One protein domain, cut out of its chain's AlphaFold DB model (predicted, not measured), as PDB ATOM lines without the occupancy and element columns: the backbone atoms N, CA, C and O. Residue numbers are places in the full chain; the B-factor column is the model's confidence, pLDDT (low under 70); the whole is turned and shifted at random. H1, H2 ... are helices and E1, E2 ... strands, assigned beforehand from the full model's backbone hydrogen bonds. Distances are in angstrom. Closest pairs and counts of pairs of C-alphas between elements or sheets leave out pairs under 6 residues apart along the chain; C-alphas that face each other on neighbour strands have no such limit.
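Overview. This is residues 2 to 28 and 71 to 86 of the 86 residues of an uncharacterized protein of Fibroporia radiculosa (UniProt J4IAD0). One long helix, H1, makes the length of this small domain, and a two-stranded hairpin, E1 and E2, packs beside its first half, residues 10 to 17. An unnamed stretch, residues 2 to 9, leads into H1, and another, residues 71 to 77, runs back alongside the helix into the hairpin. The 43 printed residues include one named helix and two named strands, in the order H1, E1, E2; the sheet E1 - E2 is antiparallel, and the class is mixed, helices and strands. The whole is compact, with a radius of gyration of the C-alphas of 10.4 A and spans of 29 by 21 by 14 A.

Arrangement. Go first to H1, residues 10 to 25, where every O i to N i+4 pair is within hydrogen-bond range. Look next at E1, residues 78 to 80: its closest C-alpha to H1 is that of Phe 79, 6.8 A from that of Ala 13. For E2, residues 83 to 85, the closest C-alphas are those of Ala 13 and Ile 84, also 6.8 A apart. E1 and E2 form a hairpin with a tight link, antiparallel at 168 degrees between their directions. The C-alphas of 79 and 84 face each other at 4.3 A; N 85 and O 78, 2.8 A apart, and N 83 and O 80, 2.9 A apart, are within hydrogen-bond range.

Along the chain. Find C-alpha 10 at (9.588, 7.298, -10.339); from there H1 runs 22.7 A to C-alpha 25 at (-5.985, -3.760, 1.901). E1 spans 7.1 A from Ala 78 to Thr 80, and E2 spans 6.8 A from Lys 83 to C-alpha 85 at (8.987, 7.768, 1.303).

Size, cuts and confidence. The two C-alphas farthest apart, those of Pro 7 and Arg 71, are 29.0 A apart. Residues 29 to 70 are not printed, and C-alphas 28 and 71 are 12.8 A apart across this cut, which lies in the link from H1 to E1. The mean pLDDT of the printed part is 96.1; residue 2 is under 70.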
ATOM      1  N   SER A   2       6.685  -9.657  -7.886       55.94
ATOM      2  CA  SER A   2       6.883  -8.619  -8.905       55.94
ATOM      3  C   SER A   2       8.340  -8.179  -9.065       55.94
ATOM      4  O   SER A   2       8.977  -7.834  -8.070       55.94
ATOM      5  N   GLY A   3       8.819  -8.091 -10.309       83.50
ATOM      6  CA  GLY A   3      10.168  -7.650 -10.703       83.50
ATOM      7  C   GLY A   3      10.525  -6.193 -10.375       83.50
ATOM      8  O   GLY A   3      11.486  -5.666 -10.920       83.50
ATOM      9  N   ILE A   4       9.777  -5.547  -9.479       92.25
ATOM     10  CA  ILE A   4      10.050  -4.203  -8.979       92.25
ATOM     11  C   ILE A   4      11.156  -4.304  -7.929       92.25
ATOM     12  O   ILE A   4      10.906  -4.662  -6.772       92.25
ATOM     13  N   LYS A   5      12.382  -4.012  -8.352       94.19
ATOM     14  CA  LYS A   5      13.589  -4.055  -7.527       94.19
ATOM     15  C   LYS A   5      14.279  -2.688  -7.539       94.19
ATOM     16  O   LYS A   5      14.104  -1.948  -8.504       94.19
ATOM     17  N   PRO A   6      15.030  -2.349  -6.482       95.00
ATOM     18  CA  PRO A   6      15.874  -1.166  -6.484       95.00
ATOM     19  C   PRO A   6      17.120  -1.357  -7.381       95.00
ATOM     20  O   PRO A   6      17.519  -2.504  -7.603       95.00
ATOM     21  N   PRO A   7      17.755  -0.268  -7.855       96.56
ATOM     22  CA  PRO A   7      17.364   1.129  -7.637       96.56
ATOM     23  C   PRO A   7      16.043   1.483  -8.338       96.56
ATOM     24  O   PRO A   7      15.742   0.978  -9.419       96.56
ATOM     25  N   PHE A   8      15.217   2.304  -7.688       97.25
ATOM     26  CA  PHE A   8      13.900   2.667  -8.214       97.25
ATOM     27  C   PHE A   8      13.976   3.805  -9.239       97.25
ATOM     28  O   PHE A   8      14.852   4.661  -9.191       97.25
ATOM     29  N   THR A   9      12.998   3.830 -10.141       97.31
ATOM     30  CA  THR A   9      12.614   5.004 -10.931       97.31
ATOM     31  C   THR A   9      11.303   5.550 -10.370       97.31
ATOM     32  O   THR A   9      10.624   4.860  -9.609       97.31
ATOM     33  N   ALA A  10      10.879   6.751 -10.776       96.69
ATOM     34  CA  ALA A  10       9.588   7.298 -10.339       96.69
ATOM     35  C   ALA A  10       8.417   6.345 -10.653       96.69
ATOM     36  O   ALA A  10       7.557   6.105  -9.805       96.69
ATOM     37  N   ALA A  11       8.430   5.736 -11.844       97.12
ATOM     38  CA  ALA A  11       7.409   4.781 -12.265       97.12
ATOM     39  C   ALA A  11       7.413   3.508 -11.400       97.12
ATOM     40  O   ALA A  11       6.360   3.080 -10.921       97.12
ATOM     41  N   THR A  12       8.587   2.917 -11.148       97.56
ATOM     42  CA  THR A  12       8.674   1.678 -10.359       97.56
ATOM     43  C   THR A  12       8.453   1.923  -8.864       97.56
ATOM     44  O   THR A  12       7.854   1.076  -8.199       97.56
ATOM     45  N   ALA A  13       8.832   3.094  -8.340       97.69
ATOM     46  CA  ALA A  13       8.512   3.524  -6.981       97.69
ATOM     47  C   ALA A  13       6.995   3.668  -6.790       97.69
ATOM     48  O   ALA A  13       6.437   3.075  -5.864       97.69
ATOM     49  N   LEU A  14       6.301   4.361  -7.700       97.44
ATOM     50  CA  LEU A  14       4.842   4.484  -7.660       97.44
ATOM     51  C   LEU A  14       4.162   3.106  -7.725       97.44
ATOM     52  O   LEU A  14       3.267   2.814  -6.926       97.44
ATOM     53  N   GLN A  15       4.624   2.231  -8.623       97.38
ATOM     54  CA  GLN A  15       4.112   0.866  -8.733       97.38
ATOM     55  C   GLN A  15       4.329   0.075  -7.432       97.38
ATOM     56  O   GLN A  15       3.415  -0.619  -6.979       97.38
ATOM     57  N   LYS A  16       5.495   0.215  -6.784       97.25
ATOM     58  CA  LYS A  16       5.788  -0.416  -5.486       97.25
ATOM     59  C   LYS A  16       4.842   0.079  -4.391       97.25
ATOM     60  O   LYS A  16       4.327  -0.742  -3.630       97.25
ATOM     61  N   VAL A  17       4.575   1.386  -4.335       97.88
ATOM     62  CA  VAL A  17       3.653   1.996  -3.360       97.88
ATOM     63  C   VAL A  17       2.232   1.465  -3.534       97.88
ATOM     64  O   VAL A  17       1.605   1.062  -2.553       97.88
ATOM     65  N   LYS A  18       1.727   1.402  -4.771       97.81
ATOM     66  CA  LYS A  18       0.374   0.890  -5.043       97.81
ATOM     67  C   LYS A  18       0.264  -0.619  -4.833       97.81
ATOM     68  O   LYS A  18      -0.729  -1.070  -4.269       97.81
ATOM     69  N   ALA A  19       1.302  -1.391  -5.158       97.19
ATOM     70  CA  ALA A  19       1.354  -2.812  -4.819       97.19
ATOM     71  C   ALA A  19       1.292  -3.033  -3.296       97.19
ATOM     72  O   ALA A  19       0.525  -3.875  -2.830       97.19
ATOM     73  N   ALA A  20       2.031  -2.238  -2.513       97.44
ATOM     74  CA  ALA A  20       1.958  -2.285  -1.055       97.44
ATOM     75  C   ALA A  20       0.577  -1.854  -0.529       97.44
ATOM     76  O   ALA A  20       0.061  -2.482   0.388       97.44
ATOM     77  N   GLN A  21      -0.052  -0.824  -1.107       98.38
ATOM     78  CA  GLN A  21      -1.418  -0.424  -0.743       98.38
ATOM     79  C   GLN A  21      -2.407  -1.578  -0.940       98.38
ATOM     80  O   GLN A  21      -3.165  -1.899  -0.027       98.38
ATOM     81  N   ASN A  22      -2.376  -2.209  -2.113       98.06
ATOM     82  CA  ASN A  22      -3.266  -3.318  -2.450       98.06
ATOM     83  C   ASN A  22      -3.049  -4.503  -1.506       98.06
ATOM     84  O   ASN A  22      -4.019  -5.038  -0.981       98.06
ATOM     85  N   LEU A  23      -1.787  -4.846  -1.230       97.50
ATOM     86  CA  LEU A  23      -1.443  -5.919  -0.303       97.50
ATOM     87  C   LEU A  23      -1.936  -5.634   1.120       97.50
ATOM     88  O   LEU A  23      -2.490  -6.514   1.756       97.50
ATOM     89  N   TRP A  24      -1.792  -4.409   1.625       98.12
ATOM     90  CA  TRP A  24      -2.286  -4.071   2.964       98.12
ATOM     91  C   TRP A  24      -3.820  -4.037   3.047       98.12
ATOM     92  O   TRP A  24      -4.371  -4.298   4.113       98.12
ATOM     93  N   ASN A  25      -4.519  -3.738   1.949       97.94
ATOM     94  CA  ASN A  25      -5.985  -3.760   1.901       97.94
ATOM     95  C   ASN A  25      -6.580  -5.179   1.875       97.94
ATOM     96  O   ASN A  25      -7.774  -5.322   2.144       97.94
ATOM     97  N   THR A  26      -5.785  -6.228   1.617       97.38
ATOM     98  CA  THR A  26      -6.267  -7.611   1.784       97.38
ATOM     99  C   THR A  26      -6.579  -7.926   3.243       97.38
ATOM    100  O   THR A  26      -7.431  -8.770   3.500       97.38
ATOM    101  N   ARG A  27      -5.927  -7.223   4.187       97.31
ATOM    102  CA  ARG A  27      -6.011  -7.472   5.635       97.31
ATOM    103  C   ARG A  27      -5.646  -8.914   6.006       97.31
ATOM    104  O   ARG A  27      -6.126  -9.438   7.003       97.31
ATOM    105  N   ASP A  28      -4.788  -9.545   5.203       97.75
ATOM    106  CA  ASP A  28      -4.275 -10.893   5.439       97.75
ATOM    107  C   ASP A  28      -2.822 -10.826   5.948       97.75
ATOM    108  O   ASP A  28      -1.906 -10.564   5.154       97.75
ATOM    109  N   ARG A  71      -9.380   0.528   5.595       97.12
ATOM    110  CA  ARG A  71      -9.131   0.926   4.206       97.12
ATOM    111  C   ARG A  71      -7.928   1.856   4.161       97.12
ATOM    112  O   ARG A  71      -7.902   2.887   4.826       97.12
ATOM    113  N   LEU A  72      -6.937   1.497   3.356       97.88
ATOM    114  CA  LEU A  72      -5.676   2.214   3.251       97.88
ATOM    115  C   LEU A  72      -5.514   2.871   1.884       97.88
ATOM    116  O   LEU A  72      -5.647   2.219   0.843       97.88
ATOM    117  N   ARG A  73      -5.083   4.133   1.908       98.25
ATOM    118  CA  ARG A  73      -4.489   4.833   0.767       98.25
ATOM    119  C   ARG A  73      -3.021   5.131   1.073       98.25
ATOM    120  O   ARG A  73      -2.690   5.554   2.174       98.25
ATOM    121  N   LYS A  74      -2.147   4.868   0.106       98.06
ATOM    122  CA  LYS A  74      -0.724   5.214   0.125       98.06
ATOM    123  C   LYS A  74      -0.424   6.070  -1.094       98.06
ATOM    124  O   LYS A  74      -0.825   5.712  -2.209       98.06
ATOM    125  N   GLU A  75       0.276   7.172  -0.899       97.69
ATOM    126  CA  GLU A  75       0.711   8.044  -1.986       97.69
ATOM    127  C   GLU A  75       2.227   8.118  -2.000       97.69
ATOM    128  O   GLU A  75       2.884   7.910  -0.996       97.69
ATOM    129  N   PHE A  76       2.791   8.274  -3.186       97.12
ATOM    130  CA  PHE A  76       4.232   8.358  -3.328       97.12
ATOM    131  C   PHE A  76       4.678   9.783  -2.969       97.12
ATOM    132  O   PHE A  76       4.094  10.732  -3.490       97.12
ATOM    133  N   PHE A  77       5.704   9.923  -2.123       98.19
ATOM    134  CA  PHE A  77       6.293  11.224  -1.790       98.19
ATOM    135  C   PHE A  77       7.660  11.421  -2.456       98.19
ATOM    136  O   PHE A  77       7.842  12.347  -3.242       98.19
ATOM    137  N   ALA A  78       8.621  10.536  -2.177       98.38
ATOM    138  CA  ALA A  78       9.978  10.612  -2.724       98.38
ATOM    139  C   ALA A  78      10.632   9.223  -2.792       98.38
ATOM    140  O   ALA A  78      10.221   8.298  -2.090       98.38
ATOM    141  N   PHE A  79      11.663   9.054  -3.622       98.44
ATOM    142  CA  PHE A  79      12.520   7.866  -3.603       98.44
ATOM    143  C   PHE A  79      13.987   8.259  -3.768       98.44
ATOM    144  O   PHE A  79      14.313   9.294  -4.348       98.44
ATOM    145  N   THR A  80      14.876   7.415  -3.258       98.38
ATOM    146  CA  THR A  80      16.320   7.491  -3.505       98.38
ATOM    147  C   THR A  80      16.870   6.077  -3.418       98.38
ATOM    148  O   THR A  80      16.685   5.413  -2.396       98.38
ATOM    149  N   ASP A  81      17.490   5.599  -4.495       97.19
ATOM    150  CA  ASP A  81      18.036   4.244  -4.625       97.19
ATOM    151  C   ASP A  81      17.043   3.147  -4.209       97.19
ATOM    152  O   ASP A  81      16.109   2.822  -4.944       97.19
ATOM    153  N   ASN A  82      17.234   2.569  -3.022       97.50
ATOM    154  CA  ASN A  82      16.428   1.494  -2.454       97.50
ATOM    155  C   ASN A  82      15.396   1.950  -1.414       97.50
ATOM    156  O   ASN A  82      14.744   1.105  -0.796       97.50
ATOM    157  N   LYS A  83      15.234   3.259  -1.210       98.06
ATOM    158  CA  LYS A  83      14.321   3.841  -0.222       98.06
ATOM    159  C   LYS A  83      13.169   4.558  -0.909       98.06
ATOM    160  O   LYS A  83      13.359   5.245  -1.910       98.06
ATOM    161  N   ILE A  84      11.979   4.411  -0.337       98.38
ATOM    162  CA  ILE A  84      10.765   5.111  -0.759       98.38
ATOM    163  C   ILE A  84      10.149   5.756   0.482       98.38
ATOM    164  O   ILE A  84       9.932   5.077   1.486       98.38
ATOM    165  N   ALA A  85       9.865   7.052   0.392       98.50
ATOM    166  CA  ALA A  85       8.987   7.768   1.303       98.50
ATOM    167  C   ALA A  85       7.552   7.698   0.760       98.50
ATOM    168  O   ALA A  85       7.304   7.992  -0.417       98.50
ATOM    169  N   VAL A  86       6.637   7.262   1.621       97.69
ATOM    170  CA  VAL A  86       5.226   6.970   1.335       97.69
ATOM    171  C   VAL A  86       4.353   7.723   2.319       97.69
ATOM    172  O   VAL A  86       4.767   7.756   3.500       97.69
TER     173      VAL A  86